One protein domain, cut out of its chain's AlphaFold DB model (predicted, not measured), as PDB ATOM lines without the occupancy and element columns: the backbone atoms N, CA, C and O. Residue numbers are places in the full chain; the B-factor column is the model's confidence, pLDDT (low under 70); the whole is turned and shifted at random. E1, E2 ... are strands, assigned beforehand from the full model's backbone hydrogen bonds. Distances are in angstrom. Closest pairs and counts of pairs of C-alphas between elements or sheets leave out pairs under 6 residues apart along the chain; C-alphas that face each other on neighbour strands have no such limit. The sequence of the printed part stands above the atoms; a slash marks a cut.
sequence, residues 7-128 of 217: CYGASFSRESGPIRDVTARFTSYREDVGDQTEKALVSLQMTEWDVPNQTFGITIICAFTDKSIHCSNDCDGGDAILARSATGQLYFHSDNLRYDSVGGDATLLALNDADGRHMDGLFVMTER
ATOM      1  N   CYS A   7     133.665 164.231 160.551       82.62
ATOM      2  CA  CYS A   7     133.509 164.144 161.991       82.62
ATOM      3  C   CYS A   7     132.039 163.998 162.373       82.62
ATOM      4  O   CYS A   7     131.186 164.711 161.843       82.62
ATOM      5  N   TYR A   8     131.759 163.140 163.344       88.31
ATOM      6  CA  TYR A   8     130.465 163.026 163.993       88.31
ATOM      7  C   TYR A   8     130.627 163.234 165.492       88.31
ATOM      8  O   TYR A   8     131.651 162.861 166.053       88.31
ATOM      9  N   GLY A   9     129.618 163.796 166.151       90.44
ATOM     10  CA  GLY A   9     129.624 163.900 167.602       90.44
ATOM     11  C   GLY A   9     128.241 163.968 168.228       90.44
ATOM     12  O   GLY A   9     127.248 164.324 167.578       90.44
ATOM     13  N   ALA A  10     128.201 163.625 169.508       90.50
ATOM     14  CA  ALA A  10     127.033 163.684 170.372       90.50
ATOM     15  C   ALA A  10     127.447 164.057 171.798       90.50
ATOM     16  O   ALA A  10     128.561 163.768 172.230       90.50
ATOM     17  N   SER A  11     126.517 164.684 172.509       89.75
ATOM     18  CA  SER A  11     126.639 165.004 173.928       89.75
ATOM     19  C   SER A  11     125.433 164.412 174.647       89.75
ATOM     20  O   SER A  11     124.313 164.467 174.131       89.75
ATOM     21  N   PHE A  12     125.660 163.834 175.818       89.38
ATOM     22  CA  PHE A  12     124.695 163.007 176.533       89.38
ATOM     23  C   PHE A  12     124.410 163.581 177.919       89.38
ATOM     24  O   PHE A  12     125.256 164.223 178.543       89.38
ATOM     25  N   SER A  13     123.196 163.349 178.421       91.06
ATOM     26  CA  SER A  13     122.865 163.680 179.806       91.06
ATOM     27  C   SER A  13     123.516 162.677 180.759       91.06
ATOM     28  O   SER A  13     123.717 161.518 180.409       91.06
ATOM     29  N   ARG A  14     123.767 163.094 182.002       88.50
ATOM     30  CA  ARG A  14     124.300 162.209 183.052       88.50
ATOM     31  C   ARG A  14     123.410 160.994 183.337       88.50
ATOM     32  O   ARG A  14     123.894 159.948 183.744       88.50
ATOM     33  N   GLU A  15     122.108 161.120 183.096       89.25
ATOM     34  CA  GLU A  15     121.140 160.022 183.226       89.25
ATOM     35  C   GLU A  15     121.334 158.928 182.165       89.25
ATOM     36  O   GLU A  15     120.888 157.802 182.362       89.25
ATOM     37  N   SER A  16     121.996 159.250 181.049       85.00
ATOM     38  CA  SER A  16     122.229 158.315 179.942       85.00
ATOM     39  C   SER A  16     123.410 157.375 180.195       85.00
ATOM     40  O   SER A  16     123.573 156.406 179.459       85.00
ATOM     41  N   GLY A  17     124.233 157.651 181.212       86.75
ATOM     42  CA  GLY A  17     125.418 156.863 181.532       86.75
ATOM     43  C   GLY A  17     126.644 157.719 181.873       86.75
ATOM     44  O   GLY A  17     126.534 158.936 182.045       86.75
ATOM     45  N   PRO A  18     127.825 157.081 181.985       86.50
ATOM     46  CA  PRO A  18     129.064 157.757 182.380       86.50
ATOM     47  C   PRO A  18     129.612 158.692 181.292       86.50
ATOM     48  O   PRO A  18     130.212 159.724 181.599       86.50
ATOM     49  N   ILE A  19     129.360 158.359 180.024       87.06
ATOM     50  CA  ILE A  19     129.825 159.103 178.853       87.06
ATOM     51  C   ILE A  19     129.086 160.441 178.744       87.06
ATOM     52  O   ILE A  19     127.857 160.494 178.701       87.06
ATOM     53  N   ARG A  20     129.853 161.529 178.665       88.31
ATOM     54  CA  ARG A  20     129.371 162.905 178.505       88.31
ATOM     55  C   ARG A  20     129.365 163.338 177.046       88.31
ATOM     56  O   ARG A  20     128.356 163.840 176.564       88.31
ATOM     57  N   ASP A  21     130.472 163.129 176.346       88.31
ATOM     58  CA  ASP A  21     130.643 163.505 174.942       88.31
ATOM     59  C   ASP A  21     131.308 162.357 174.192       88.31
ATOM     60  O   ASP A  21     132.202 161.721 174.743       88.31
ATOM     61  N   VAL A  22     130.897 162.119 172.944       89.12
ATOM     62  CA  VAL A  22     131.555 161.189 172.012       89.12
ATOM     63  C   VAL A  22     131.743 161.887 170.679       89.12
ATOM     64  O   VAL A  22     130.812 162.512 170.164       89.12
ATOM     65  N   THR A  23     132.922 161.724 170.095       87.75
ATOM     66  CA  THR A  23     133.233 162.106 168.722       87.75
ATOM     67  C   THR A  23     133.799 160.920 167.958       87.75
ATOM     68  O   THR A  23     134.642 160.193 168.477       87.75
ATOM     69  N   ALA A  24     133.365 160.746 166.715       87.00
ATOM     70  CA  ALA A  24     133.845 159.722 165.801       87.00
ATOM     71  C   ALA A  24     134.425 160.374 164.546       87.00
ATOM     72  O   ALA A  24     133.772 161.208 163.911       87.00
ATOM     73  N   ARG A  25     135.628 159.956 164.153       82.19
ATOM     74  CA  ARG A  25     136.281 160.402 162.926       82.19
ATOM     75  C   ARG A  25     136.660 159.216 162.058       82.19
ATOM     76  O   ARG A  25     137.328 158.292 162.512       82.19
ATOM     77  N   PHE A  26     136.272 159.284 160.792       79.81
ATOM     78  CA  PHE A  26     136.614 158.276 159.796       79.81
ATOM     79  C   PHE A  26     137.915 158.649 159.092       79.81
ATOM     80  O   PHE A  26     138.059 159.756 158.566       79.81
ATOM     81  N   THR A  27     138.829 157.692 159.012       73.38
ATOM     82  CA  THR A  27     140.061 157.784 158.234       73.38
ATOM     83  C   THR A  27     140.071 156.643 157.230       73.38
ATOM     84  O   THR A  27     139.935 155.477 157.600       73.38
ATOM     85  N   SER A  28     140.198 156.963 155.941       66.19
ATOM     86  CA  SER A  28     140.317 155.935 154.904       66.19
ATOM     87  C   SER A  28     141.588 155.125 155.117       66.19
ATOM     88  O   SER A  28     142.666 155.706 155.254       66.19
ATOM     89  N   TYR A  29     141.465 153.803 155.074       62.59
ATOM     90  CA  TYR A  29     142.581 152.878 155.179       62.59
ATOM     91  C   TYR A  29     142.562 151.946 153.966       62.59
ATOM     92  O   TYR A  29     141.541 151.341 153.648       62.59
ATOM     93  N   ARG A  30     143.679 151.864 153.242       58.22
ATOM     94  CA  ARG A  30     143.853 150.906 152.145       58.22
ATOM     95  C   ARG A  30     144.863 149.864 152.585       58.22
ATOM     96  O   ARG A  30     145.999 150.211 152.886       58.22
ATOM     97  N   GLU A  31     144.443 148.607 152.607       55.31
ATOM     98  CA  GLU A  31     145.359 147.477 152.727       55.31
ATOM     99  C   GLU A  31     145.978 147.190 151.355       55.31
ATOM    100  O   GLU A  31     145.267 147.034 150.363       55.31
ATOM    101  N   ASP A  32     147.308 147.125 151.287       51.69
ATOM    102  CA  ASP A  32     148.056 146.978 150.029       51.69
ATOM    103  C   ASP A  32     148.032 145.548 149.436       51.69
ATOM    104  O   ASP A  32     148.711 145.282 148.443       51.69
ATOM    105  N   VAL A  33     147.264 144.596 149.990       50.19
ATOM    106  CA  VAL A  33     147.315 143.187 149.552       50.19
ATOM    107  C   VAL A  33     145.930 142.534 149.445       50.19
ATOM    108  O   VAL A  33     145.336 142.112 150.429       50.19
ATOM    109  N   GLY A  34     145.476 142.339 148.203       52.34
ATOM    110  CA  GLY A  34     144.642 141.200 147.785       52.34
ATOM    111  C   GLY A  34     143.131 141.246 148.031       52.34
ATOM    112  O   GLY A  34     142.416 140.595 147.272       52.34
ATOM    113  N   ASP A  35     142.637 142.009 149.006       55.00
ATOM    114  CA  ASP A  35     141.201 142.126 149.284       55.00
ATOM    115  C   ASP A  35     140.685 143.522 148.897       55.00
ATOM    116  O   ASP A  35     141.188 144.538 149.366       55.00
ATOM    117  N   GLN A  36     139.710 143.593 147.985       54.44
ATOM    118  CA  GLN A  36     139.170 144.868 147.477       54.44
ATOM    119  C   GLN A  36     138.142 145.509 148.422       54.44
ATOM    120  O   GLN A  36     137.473 146.473 148.044       54.44
ATOM    121  N   THR A  37     137.995 144.983 149.635       59.44
ATOM    122  CA  THR A  37     137.085 145.524 150.638       59.44
ATOM    123  C   THR A  37     137.613 146.877 151.118       59.44
ATOM    124  O   THR A  37     138.695 146.966 151.695       59.44
ATOM    125  N   GLU A  38     136.867 147.958 150.857       64.75
ATOM    126  CA  GLU A  38     137.170 149.272 151.433       64.75
ATOM    127  C   GLU A  38     137.170 149.100 152.961       64.75
ATOM    128  O   GLU A  38     136.220 148.552 153.529       64.75
ATOM    129  N   LYS A  39     138.258 149.504 153.620       73.25
ATOM    130  CA  LYS A  39     138.382 149.524 155.079       73.25
ATOM    131  C   LYS A  39     138.514 150.973 155.545       73.25
ATOM    132  O   LYS A  39     138.977 151.852 154.814       73.25
ATOM    133  N   ALA A  40     138.094 151.249 156.769       75.31
ATOM    134  CA  ALA A  40     138.371 152.517 157.434       75.31
ATOM    135  C   ALA A  40     138.850 152.269 158.849       75.31
ATOM    136  O   ALA A  40     138.480 151.290 159.488       75.31
ATOM    137  N   LEU A  41     139.636 153.212 159.336       76.88
ATOM    138  CA  LEU A  41     139.867 153.379 160.755       76.88
ATOM    139  C   LEU A  41     138.828 154.368 161.270       76.88
ATOM    140  O   LEU A  41     138.665 155.454 160.705       76.88
ATOM    141  N   VAL A  42     138.124 153.993 162.328       81.38
ATOM    142  CA  VAL A  42     137.252 154.911 163.058       81.38
ATOM    143  C   VAL A  42     137.925 155.217 164.381       81.38
ATOM    144  O   VAL A  42     138.067 154.342 165.230       81.38
ATOM    145  N   SER A  43     138.352 156.465 164.546       80.88
ATOM    146  CA  SER A  43     138.853 156.958 165.823       80.88
ATOM    147  C   SER A  43     137.685 157.526 166.612       80.88
ATOM    148  O   SER A  43     137.037 158.483 166.178       80.88
ATOM    149  N   LEU A  44     137.421 156.925 167.763       83.12
ATOM    150  CA  LEU A  44     136.476 157.412 168.750       83.12
ATOM    151  C   LEU A  44     137.249 158.158 169.829       83.12
ATOM    152  O   LEU A  44     138.266 157.666 170.314       83.12
ATOM    153  N   GLN A  45     136.752 159.325 170.214       82.50
ATOM    154  CA  GLN A  45     137.171 160.030 171.418       82.50
ATOM    155  C   GLN A  45     135.944 160.324 172.268       82.50
ATOM    156  O   GLN A  45     134.860 160.563 171.735       82.50
ATOM    157  N   MET A  46     136.097 160.286 173.583       83.38
ATOM    158  CA  MET A  46     135.003 160.521 174.513       83.38
ATOM    159  C   MET A  46     135.484 161.142 175.818       83.38
ATOM    160  O   MET A  46     136.648 161.032 176.194       83.38
ATOM    161  N   THR A  47     134.569 161.800 176.518       81.38
ATOM    162  CA  THR A  47     134.788 162.299 177.880       81.38
ATOM    163  C   THR A  47     133.683 161.796 178.791       81.38
ATOM    164  O   THR A  47     132.602 161.443 178.316       81.38
ATOM    165  N   GLU A  48     133.934 161.788 180.095       82.50
ATOM    166  CA  GLU A  48     132.980 161.312 181.094       82.50
ATOM    167  C   GLU A  48     132.629 162.382 182.128       82.50
ATOM    168  O   GLU A  48     133.366 163.348 182.331       82.50
ATOM    169  N   TRP A  49     131.478 162.217 182.782       80.19
ATOM    170  CA  TRP A  49     130.981 163.172 183.778       80.19
ATOM    171  C   TRP A  49     131.843 163.245 185.036       80.19
ATOM    172  O   TRP A  49     132.107 164.341 185.528       80.19
ATOM    173  N   ASP A  50     132.269 162.090 185.540       77.62
ATOM    174  CA  ASP A  50     132.960 161.959 186.826       77.62
ATOM    175  C   ASP A  50     134.484 161.821 186.663       77.62
ATOM    176  O   ASP A  50     135.184 161.457 187.604       77.62
ATOM    177  N   VAL A  51     135.004 162.143 185.471       71.81
ATOM    178  CA  VAL A  51     136.439 162.119 185.162       71.81
ATOM    179  C   VAL A  51     136.855 163.433 184.484       71.81
ATOM    180  O   VAL A  51     136.959 163.512 183.254       71.81
ATOM    181  N   PRO A  52     137.027 164.517 185.262       65.31
ATOM    182  CA  PRO A  52     137.414 165.808 184.710       65.31
ATOM    183  C   PRO A  52     138.815 165.741 184.085       65.31
ATOM    184  O   PRO A  52     139.668 164.971 184.510       65.31
ATOM    185  N   ASN A  53     139.060 166.573 183.069       62.78
ATOM    186  CA  ASN A  53     140.358 166.707 182.389       62.78
ATOM    187  C   ASN A  53     140.915 165.419 181.751       62.78
ATOM    188  O   ASN A  53     142.080 165.387 181.361       62.78
ATOM    189  N   GLN A  54     140.089 164.382 181.582       68.62
ATOM    190  CA  GLN A  54     140.475 163.153 180.903       68.62
ATOM    191  C   GLN A  54     139.670 162.959 179.619       68.62
ATOM    192  O   GLN A  54     138.450 163.124 179.588       68.62
ATOM    193  N   THR A  55     140.383 162.601 178.553       73.81
ATOM    194  CA  THR A  55     139.791 162.138 177.297       73.81
ATOM    195  C   THR A  55     140.132 160.671 177.137       73.81
ATOM    196  O   THR A  55     141.258 160.253 177.408       73.81
ATOM    197  N   PHE A  56     139.162 159.898 176.688       77.81
ATOM    198  CA  PHE A  56     139.323 158.503 176.337       77.81
ATOM    199  C   PHE A  56     139.106 158.305 174.843       77.81
ATOM    200  O   PHE A  56     138.612 159.197 174.156       77.81
ATOM    201  N   GLY A  57     139.474 157.145 174.325       79.06
ATOM    202  CA  GLY A  57     139.395 156.844 172.915       79.06
ATOM    203  C   GLY A  57     139.891 155.466 172.549       79.06
ATOM    204  O   GLY A  57     140.483 154.735 173.337       79.06
ATOM    205  N   ILE A  58     139.582 155.125 171.312       77.75
ATOM    206  CA  ILE A  58     139.959 153.880 170.665       77.75
ATOM    207  C   ILE A  58     139.999 154.132 169.164       77.75
ATOM    208  O   ILE A  58     139.225 154.932 168.634       77.75
ATOM    209  N   THR A  59     140.894 153.443 168.467       78.25
ATOM    210  CA  THR A  59     140.823 153.335 167.011       78.25
ATOM    211  C   THR A  59     140.426 151.912 166.656       78.25
ATOM    212  O   THR A  59     141.149 150.978 166.982       78.25
ATOM    213  N   ILE A  60     139.273 151.758 166.008       78.25
ATOM    214  CA  ILE A  60     138.744 150.464 165.562       78.25
ATOM    215  C   ILE A  60     138.883 150.324 164.049       78.25
ATOM    216  O   ILE A  60     138.727 151.298 163.303       78.25
ATOM    217  N   ILE A  61     139.169 149.103 163.596       78.56
ATOM    218  CA  ILE A  61     139.213 148.772 162.173       78.56
ATOM    219  C   ILE A  61     137.804 148.404 161.744       78.56
ATOM    220  O   ILE A  61     137.133 147.603 162.385       78.56
ATOM    221  N   CYS A  62     137.365 148.995 160.644       79.69
ATOM    222  CA  CYS A  62     136.009 148.880 160.155       79.69
ATOM    223  C   CYS A  62     135.985 148.405 158.704       79.69
ATOM    224  O   CYS A  62     136.665 148.968 157.843       79.69
ATOM    225  N   ALA A  63     135.147 147.411 158.426       79.06
ATOM    226  CA  ALA A  63     134.823 146.944 157.087       79.06
ATOM    227  C   ALA A  63     133.452 147.484 156.660       79.06
ATOM    228  O   ALA A  63     132.472 147.425 157.413       79.06
ATOM    229  N   PHE A  64     133.376 148.017 155.442       72.81
ATOM    230  CA  PHE A  64     132.138 148.583 154.910       72.81
ATOM    231  C   PHE A  64     131.276 147.521 154.221       72.81
ATOM    232  O   PHE A  64     131.765 146.703 153.445       72.81
ATOM    233  N   THR A  65     129.966 147.597 154.451       69.81
ATOM    234  CA  THR A  65     128.934 146.920 153.653       69.81
ATOM    235  C   THR A  65     127.953 147.956 153.089       69.81
ATOM    236  O   THR A  65     128.010 149.135 153.439       69.81
ATOM    237  N   ASP A  66     127.000 147.523 152.259       64.88
ATOM    238  CA  ASP A  66     126.001 148.404 151.631       64.88
ATOM    239  C   ASP A  66     125.103 149.172 152.628       64.88
ATOM    240  O   ASP A  66     124.473 150.162 152.250       64.88
ATOM    241  N   LYS A  67     124.977 148.708 153.883       67.12
ATOM    242  CA  LYS A  67     124.039 149.273 154.882       67.12
ATOM    243  C   LYS A  67     124.620 149.468 156.280       67.12
ATOM    244  O   LYS A  67     124.062 150.246 157.053       67.12
ATOM    245  N   SER A  68     125.697 148.768 156.611       73.62
ATOM    246  CA  SER A  68     126.354 148.823 157.914       73.62
ATOM    247  C   SER A  68     127.869 148.816 157.765       73.62
ATOM    248  O   SER A  68     128.427 148.363 156.767       73.62
ATOM    249  N   ILE A  69     128.535 149.315 158.787       78.19
ATOM    250  CA  ILE A  69     129.976 149.295 158.943       78.19
ATOM    251  C   ILE A  69     130.229 148.414 160.158       78.19
ATOM    252  O   ILE A  69     129.774 148.740 161.252       78.19
ATOM    253  N   HIS A  70     130.888 147.281 159.953       82.38
ATOM    254  CA  HIS A  70     131.243 146.374 161.039       82.38
ATOM    255  C   HIS A  70     132.658 146.690 161.484       82.38
ATOM    256  O   HIS A  70     133.557 146.737 160.646       82.38
ATOM    257  N   CYS A  71     132.843 146.911 162.776       79.19
ATOM    258  CA  CYS A  71     134.132 147.231 163.351       79.19
ATOM    259  C   CYS A  71     134.465 146.264 164.476       79.19
ATOM    260  O   CYS A  71     133.610 145.979 165.316       79.19
ATOM    261  N   SER A  72     135.712 145.810 164.502       70.75
ATOM    262  CA  SER A  72     136.260 144.977 165.567       70.75
ATOM    263  C   SER A  72     137.504 145.635 166.157       70.75
ATOM    264  O   SER A  72     138.228 146.368 165.472       70.75
ATOM    265  N   ASN A  73     137.743 145.375 167.443       67.62
ATOM    266  CA  ASN A  73     139.057 145.553 168.045       67.62
ATOM    267  C   ASN A  73     139.703 144.170 168.213       67.62
ATOM    268  O   ASN A  73     139.274 143.379 169.054       67.62
ATOM    269  N   ASP A  74     140.708 143.873 167.391       58.84
ATOM    270  CA  ASP A  74     141.276 142.526 167.260       58.84
ATOM    271  C   ASP A  74     142.034 142.052 168.518       58.84
ATOM    272  O   ASP A  74     142.189 140.845 168.709       58.84
ATOM    273  N   CYS A  75     142.496 142.967 169.382       54.44
ATOM    274  CA  CYS A  75     143.351 142.629 170.530       54.44
ATOM    275  C   CYS A  75     142.666 142.734 171.904       54.44
ATOM    276  O   CYS A  75     143.013 141.952 172.788       54.44
ATOM    277  N   ASP A  76     141.681 143.623 172.084       57.81
ATOM    278  CA  ASP A  76     141.077 143.877 173.408       57.81
ATOM    279  C   ASP A  76     139.614 143.418 173.546       57.81
ATOM    280  O   ASP A  76     139.047 143.470 174.641       57.81
ATOM    281  N   GLY A  77     139.009 142.940 172.453       59.47
ATOM    282  CA  GLY A  77     137.614 142.504 172.403       59.47
ATOM    283  C   GLY A  77     136.597 143.647 172.283       59.47
ATOM    284  O   GLY A  77     136.890 144.820 172.527       59.47
ATOM    285  N   GLY A  78     135.375 143.274 171.893       69.31
ATOM    286  CA  GLY A  78     134.246 144.179 171.682       69.31
ATOM    287  C   GLY A  78     133.915 144.389 170.205       69.31
ATOM    288  O   GLY A  78     134.803 144.544 169.362       69.31
ATOM    289  N   ASP A  79     132.618 144.396 169.908       77.88
ATOM    290  CA  ASP A  79     132.075 144.558 168.561       77.88
ATOM    291  C   ASP A  79     131.350 145.899 168.455       77.88
ATOM    292  O   ASP A  79     130.621 146.316 169.362       77.88
ATOM    293  N   ALA A  80     131.518 146.580 167.324       85.81
ATOM    294  CA  ALA A  80     130.762 147.786 167.027       85.81
ATOM    295  C   ALA A  80     130.161 147.743 165.624       85.81
ATOM    296  O   ALA A  80     130.784 147.318 164.651       85.81
ATOM    297  N   ILE A  81     128.925 148.219 165.509       87.38
ATOM    298  CA  ILE A  81     128.211 148.362 164.246       87.38
ATOM    299  C   ILE A  81     127.858 149.828 164.073       87.38
ATOM    300  O   ILE A  81     127.165 150.413 164.906       87.38
ATOM    301  N   LEU A  82     128.282 150.414 162.958       87.12
ATOM    302  CA  LEU A  82     127.863 151.748 162.571       87.12
ATOM    303  C   LEU A  82     126.902 151.698 161.391       87.12
ATOM    304  O   LEU A  82     127.026 150.872 160.489       87.12
ATOM    305  N   ALA A  83     125.950 152.619 161.368       86.69
ATOM    306  CA  ALA A  83     125.050 152.817 160.244       86.69
ATOM    307  C   ALA A  83     124.798 154.308 160.044       86.69
ATOM    308  O   ALA A  83     124.590 155.053 161.001       86.69
ATOM    309  N   ARG A  84     124.780 154.752 158.788       83.94
ATOM    310  CA  ARG A  84     124.441 156.136 158.451       83.94
ATOM    311  C   ARG A  84     122.979 156.225 158.030       83.94
ATOM    312  O   ARG A  84     122.525 155.479 157.166       83.94
ATOM    313  N   SER A  85     122.243 157.149 158.633       83.56
ATOM    314  CA  SER A  85     120.864 157.442 158.260       83.56
ATOM    315  C   SER A  85     120.804 158.223 156.941       83.56
ATOM    316  O   SER A  85     121.747 158.919 156.557       83.56
ATOM    317  N   ALA A  86     119.642 158.207 156.283       80.69
ATOM    318  CA  ALA A  86     119.377 159.088 155.141       80.69
ATOM    319  C   ALA A  86     119.404 160.585 155.517       80.69
ATOM    320  O   ALA A  86     119.620 161.433 154.656       80.69
ATOM    321  N   THR A  87     119.200 160.911 156.797       82.81
ATOM    322  CA  THR A  87     119.268 162.278 157.338       82.81
ATOM    323  C   THR A  87     120.690 162.703 157.722       82.81
ATOM    324  O   THR A  87     120.871 163.808 158.219       82.81
ATOM    325  N   GLY A  88     121.696 161.848 157.493       81.88
ATOM    326  CA  GLY A  88     123.099 162.136 157.799       81.88
ATOM    327  C   GLY A  88     123.497 161.888 159.256       81.88
ATOM    328  O   GLY A  88     124.596 162.263 159.646       81.88
ATOM    329  N   GLN A  89     122.641 161.255 160.062       88.25
ATOM    330  CA  GLN A  89     123.004 160.809 161.410       88.25
ATOM    331  C   GLN A  89     123.863 159.548 161.342       88.25
ATOM    332  O   GLN A  89     123.680 158.711 160.459       88.25
ATOM    333  N   LEU A  90     124.766 159.399 162.303       88.69
ATOM    334  CA  LEU A  90     125.559 158.199 162.499       88.69
ATOM    335  C   LEU A  90     125.043 157.463 163.732       88.69
ATOM    336  O   LEU A  90     125.138 157.962 164.849       88.69
ATOM    337  N   TYR A  91     124.499 156.275 163.519       90.56
ATOM    338  CA  TYR A  91     124.210 155.324 164.579       90.56
ATOM    339  C   TYR A  91     125.474 154.524 164.833       90.56
ATOM    340  O   TYR A  91     126.003 153.922 163.905       90.56
ATOM    341  N   PHE A  92     125.950 154.528 166.066       90.81
ATOM    342  CA  PHE A  92     127.049 153.701 166.529       90.81
ATOM    343  C   PHE A  92     126.502 152.816 167.641       90.81
ATOM    344  O   PHE A  92     126.044 153.316 168.665       90.81
ATOM    345  N   HIS A  93     126.479 151.513 167.412       91.31
ATOM    346  CA  HIS A  93     126.095 150.532 168.408       91.31
ATOM    347  C   HIS A  93     127.330 149.751 168.825       91.31
ATOM    348  O   HIS A  93     128.026 149.237 167.953       91.31
ATOM    349  N   SER A  94     127.585 149.651 170.122       90.00
ATOM    350  CA  SER A  94     128.656 148.820 170.659       90.00
ATOM    351  C   SER A  94     128.131 147.798 171.655       90.00
ATOM    352  O   SER A  94     127.191 148.078 172.409       90.00
ATOM    353  N   ASP A  95     128.778 146.636 171.638       85.25
ATOM    354  CA  ASP A  95     128.661 145.578 172.633       85.25
ATOM    355  C   ASP A  95     130.063 145.299 173.185       85.25
ATOM    356  O   ASP A  95     130.952 144.805 172.483       85.25
ATOM    357  N   ASN A  96     130.275 145.704 174.433       82.44
ATOM    358  CA  ASN A  96     131.497 145.536 175.199       82.44
ATOM    359  C   ASN A  96     132.746 146.169 174.560       82.44
ATOM    360  O   ASN A  96     133.861 145.682 174.768       82.44
ATOM    361  N   LEU A  97     132.593 147.253 173.785       84.00
ATOM    362  CA  LEU A  97     133.739 147.895 173.141       84.00
ATOM    363  C   LEU A  97     134.645 148.523 174.195       84.00
ATOM    364  O   LEU A  97     134.259 149.492 174.852       84.00
ATOM    365  N   ARG A  98     135.856 147.986 174.334       79.38
ATOM    366  CA  ARG A  98     136.846 148.526 175.260       79.38
ATOM    367  C   ARG A  98     137.416 149.842 174.735       79.38
ATOM    368  O   ARG A  98     137.705 149.960 173.551       79.38
ATOM    369  N   TYR A  99     137.597 150.827 175.603       78.44
ATOM    370  CA  TYR A  99     138.286 152.078 175.294       78.44
ATOM    371  C   TYR A  99     139.186 152.492 176.456       78.44
ATOM    372  O   TYR A  99     138.991 152.063 177.596       78.44
ATOM    373  N   ASP A 100     140.179 153.327 176.160       70.38
ATOM    374  CA  ASP A 100     141.201 153.715 177.129       70.38
ATOM    375  C   ASP A 100     141.546 155.205 177.025       70.38
ATOM    376  O   ASP A 100     141.079 155.906 176.131       70.38
ATOM    377  N   SER A 101     142.323 155.737 177.962       63.59
ATOM    378  CA  SER A 101     142.719 157.137 177.993       63.59
ATOM    379  C   SER A 101     143.511 157.522 176.740       63.59
ATOM    380  O   SER A 101     144.578 156.981 176.466       63.59
ATOM    381  N   VAL A 102     143.052 158.550 176.025       59.41
ATOM    382  CA  VAL A 102     143.816 159.191 174.945       59.41
ATOM    383  C   VAL A 102     144.783 160.193 175.570       59.41
ATOM    384  O   VAL A 102     144.402 160.958 176.456       59.41
ATOM    385  N   GLY A 103     146.044 160.186 175.135       51.22
ATOM    386  CA  GLY A 103     147.071 161.118 175.626       51.22
ATOM    387  C   GLY A 103     147.701 160.743 176.974       51.22
ATOM    388  O   GLY A 103     148.576 161.461 177.464       51.22
ATOM    389  N   GLY A 104     147.309 159.613 177.570       50.22
ATOM    390  CA  GLY A 104     148.208 158.859 178.437       50.22
ATOM    391  C   GLY A 104     149.139 158.079 177.521       50.22
ATOM    392  O   GLY A 104     148.660 157.343 176.668       50.22
ATOM    393  N   ASP A 105     150.450 158.292 177.624       47.62
ATOM    394  CA  ASP A 105     151.405 157.466 176.890       47.62
ATOM    395  C   ASP A 105     151.058 155.988 177.147       47.62
ATOM    396  O   ASP A 105     150.981 155.571 178.306       47.62
ATOM    397  N   ALA A 106     150.811 155.213 176.087       45.72
ATOM    398  CA  ALA A 106     150.530 153.781 176.173       45.72
ATOM    399  C   ALA A 106     151.624 153.034 176.960       45.72
ATOM    400  O   ALA A 106     151.379 151.960 177.508       45.72
ATOM    401  N   THR A 107     152.820 153.622 177.096       43.22
ATOM    402  CA  THR A 107     153.864 153.100 177.979       43.22
ATOM    403  C   THR A 107     153.452 153.108 179.460       43.22
ATOM    404  O   THR A 107     153.764 152.147 180.167       43.22
ATOM    405  N   LEU A 108     152.708 154.110 179.949       48.28
ATOM    406  CA  LEU A 108     152.179 154.122 181.320       48.28
ATOM    407  C   LEU A 108     151.105 153.052 181.540       48.28
ATOM    408  O   LEU A 108     150.959 152.575 182.661       48.28
ATOM    409  N   LEU A 109     150.392 152.653 180.495       52.22
ATOM    410  CA  LEU A 109     149.311 151.666 180.562       52.22
ATOM    411  C   LEU A 109     149.826 150.219 180.425       52.22
ATOM    412  O   LEU A 109     149.058 149.266 180.490       52.22
ATOM    413  N   ALA A 110     151.147 150.017 180.318       44.56
ATOM    414  CA  ALA A 110     151.775 148.705 180.142       44.56
ATOM    415  C   ALA A 110     151.768 147.796 181.394       44.56
ATOM    416  O   ALA A 110     152.437 146.762 181.408       44.56
ATOM    417  N   LEU A 111     151.046 148.153 182.461       38.41
ATOM    418  CA  LEU A 111     150.911 147.312 183.650       38.41
ATOM    419  C   LEU A 111     149.693 146.385 183.576       38.41
ATOM    420  O   LEU A 111     148.979 146.279 184.553       38.41
ATOM    421  N   ASN A 112     149.495 145.629 182.489       43.34
ATOM    422  CA  ASN A 112     148.567 144.479 182.476       43.34
ATOM    423  C   ASN A 112     147.161 144.744 183.059       43.34
ATOM    424  O   ASN A 112     146.526 143.816 183.569       43.34
ATOM    425  N   ASP A 113     146.669 145.978 182.986       44.28
ATOM    426  CA  ASP A 113     145.383 146.324 183.564       44.28
ATOM    427  C   ASP A 113     144.299 145.901 182.572       44.28
ATOM    428  O   ASP A 113     143.972 146.520 181.556       44.28
ATOM    429  N   ALA A 114     143.829 144.686 182.827       45.00
ATOM    430  CA  ALA A 114     142.757 144.002 182.133       45.00
ATOM    431  C   ALA A 114     141.365 144.565 182.500       45.00
ATOM    432  O   ALA A 114     140.374 143.861 182.332       45.00
ATOM    433  N   ASP A 115     141.271 145.802 182.996       51.88
ATOM    434  CA  ASP A 115     140.044 146.464 183.463       51.88
ATOM    435  C   ASP A 115     139.688 147.710 182.632       51.88
ATOM    436  O   ASP A 115     139.118 148.679 183.136       51.88
ATOM    437  N   GLY A 116     140.000 147.680 181.332       60.56
ATOM    438  CA  GLY A 116     139.616 148.755 180.423       60.56
ATOM    439  C   GLY A 116     138.120 149.059 180.480       60.56
ATOM    440  O   GLY A 116     137.284 148.194 180.735       60.56
ATOM    441  N   ARG A 117     137.778 150.325 180.247       74.44
ATOM    442  CA  ARG A 117     136.391 150.787 180.290       74.44
ATOM    443  C   ARG A 117     135.633 150.229 179.097       74.44
ATOM    444  O   ARG A 117     136.185 150.139 178.005       74.44
ATOM    445  N   HIS A 118     134.366 149.890 179.303       83.69
ATOM    446  CA  HIS A 118     133.509 149.345 178.257       83.69
ATOM    447  C   HIS A 118     132.444 150.357 177.851       83.69
ATOM    448  O   HIS A 118     131.875 151.069 178.684       83.69
ATOM    449  N   MET A 119     132.223 150.458 176.545       84.38
ATOM    450  CA  MET A 119     131.168 151.262 175.955       84.38
ATOM    451  C   MET A 119     130.089 150.330 175.424       84.38
ATOM    452  O   MET A 119     130.322 149.573 174.479       84.38
ATOM    453  N   ASP A 120     128.891 150.461 175.981       88.00
ATOM    454  CA  ASP A 120     127.728 149.658 175.625       88.00
ATOM    455  C   ASP A 120     126.558 150.553 175.235       88.00
ATOM    456  O   ASP A 120     126.276 151.563 175.885       88.00
ATOM    457  N   GLY A 121     125.836 150.150 174.194       89.75
ATOM    458  CA  GLY A 121     124.566 150.767 173.827       89.75
ATOM    459  C   GLY A 121     124.575 151.431 172.459       89.75
ATOM    460  O   GLY A 121     125.338 151.058 171.570       89.75
ATOM    461  N   LEU A 122     123.633 152.353 172.252       90.81
ATOM    462  CA  LEU A 122     123.408 153.034 170.980       90.81
ATOM    463  C   LEU A 122     123.679 154.530 171.126       90.81
ATOM    464  O   LEU A 122     122.977 155.242 171.841       90.81
ATOM    465  N   PHE A 123     124.639 155.006 170.351       91.38
ATOM    466  CA  PHE A 123     125.080 156.385 170.308       91.38
ATOM    467  C   PHE A 123     124.650 156.977 168.968       91.38
ATOM    468  O   PHE A 123     125.071 156.528 167.902       91.38
ATOM    469  N   VAL A 124     123.765 157.972 169.016       92.38
ATOM    470  CA  VAL A 124     123.268 158.658 167.819       92.38
ATOM    471  C   VAL A 124     124.004 159.977 167.679       92.38
ATOM    472  O   VAL A 124     123.787 160.906 168.453       92.38
ATOM    473  N   MET A 125     124.879 160.052 166.688       91.12
ATOM    474  CA  MET A 125     125.732 161.202 166.436       91.12
ATOM    475  C   MET A 125     125.288 161.979 165.203       91.12
ATOM    476  O   MET A 125     124.680 161.451 164.269       91.12
ATOM    477  N   THR A 126     125.630 163.259 165.196       90.62
ATOM    478  CA  THR A 126     125.389 164.172 164.072       90.62
ATOM    479  C   THR A 126     126.711 164.644 163.503       90.62
ATOM    480  O   THR A 126     127.701 164.705 164.227       90.62
ATOM    481  N   GLU A 127     126.738 164.953 162.212       87.56
ATOM    482  CA  GLU A 127     127.934 165.472 161.555       87.56
ATOM    483  C   GLU A 127     128.352 166.822 162.168       87.56
ATOM    484  O   GLU A 127     127.521 167.718 162.335       87.56
ATOM    485  N   ARG A 128     129.637 166.968 162.511       83.19
ATOM    486  CA  ARG A 128     130.227 168.173 163.116       83.19
ATOM    487  C   ARG A 128     131.437 168.659 162.301       83.19
ATOM    488  O   ARG A 128     132.584 168.435 162.691       83.19
TER     489      ARG A 128
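Overview. This is residues 7 to 128 of the 217 residues of the protein "PG_binding_1 domain-containing protein" of Hoeflea sp. BRH_c9 (UniProt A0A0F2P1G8). This is a small flattened barrel of eight strands, E1 to E8, set round in chain order, with the ring closed where the first strand, E1, pairs with the last, E8. E4 and E7 bend and pair with each other near one end, and E5 and E6 fill the wedge between them at the other. The printed part has 122 residues, no named helix and eight strands; its class is all strand, in one branched antiparallel sheet, strongly twisted. It is compact, with a radius of gyration of the C-alphas of 14.8 A and spans of 41 by 36 by 22 A.

Arrangement. Begin at E1, residues 7 to 11, and find E2, residues 19 to 29, as its antiparallel neighbour, with N 8 and O 24 2.8 A apart. Next, E3, residues 39 to 48, is antiparallel to E2 at 163 degrees, with N 25 and O 43 2.9 A apart. E4, residues 51 to 64, follows over a tight link, with N 44 and O 58 2.8 A apart across the pair E3 and E4. E4 bends by 80 degrees at residue 54. On the other side of E4 from E3, look for E5, residues 69 to 72, beside residues 61 to 64, with N 63 and O 70 2.8 A apart. E6, residues 79 to 84, pairs with E5 through N 71 and O 80, 2.8 A. E7, residues 90 to 101, pairs with E6 through N 81 and O 93, 2.8 A, and bends by 98 degrees at residue 95. Beyond that bend E7 also pairs with E4, where N 57 and O 100 are 2.7 A apart. E8, residues 117 to 127, is antiparallel to E7, with N 92 and O 123 2.9 A apart, and bends by 82 degrees at residue 121. Back at the start, N 9 and O 126 are 2.9 A apart across E1 and E8. The eight strands form a meander, each the antiparallel neighbour of the one before; E3 and E8 are apart.

Along the chain. Find C-alpha 7 at (133.509, 164.144, 161.991), where E1 begins. E2 measures 27.6 A from first to last C-alpha, E3 29.1 A, E7 23.1 A and E8 25.3 A. E4, the longest strand by residues, runs 33.4 A to C-alpha 64 at (132.138, 148.583, 154.910). E8 ends at C-alpha 127, (127.934, 165.472, 161.555).

Size, cuts and confidence. The C-alphas farthest apart, those of Glu 15 and Gly 34, are 46.5 A apart. The printed part has no cut. Its long link, residues 102 to 116, joins E7 to E8. The mean pLDDT of the printed part is 74.6; low confidence, under 70, falls at residues 28 to 38, 52 to 54, 65 to 67, 73 to 78 and 101 to 116.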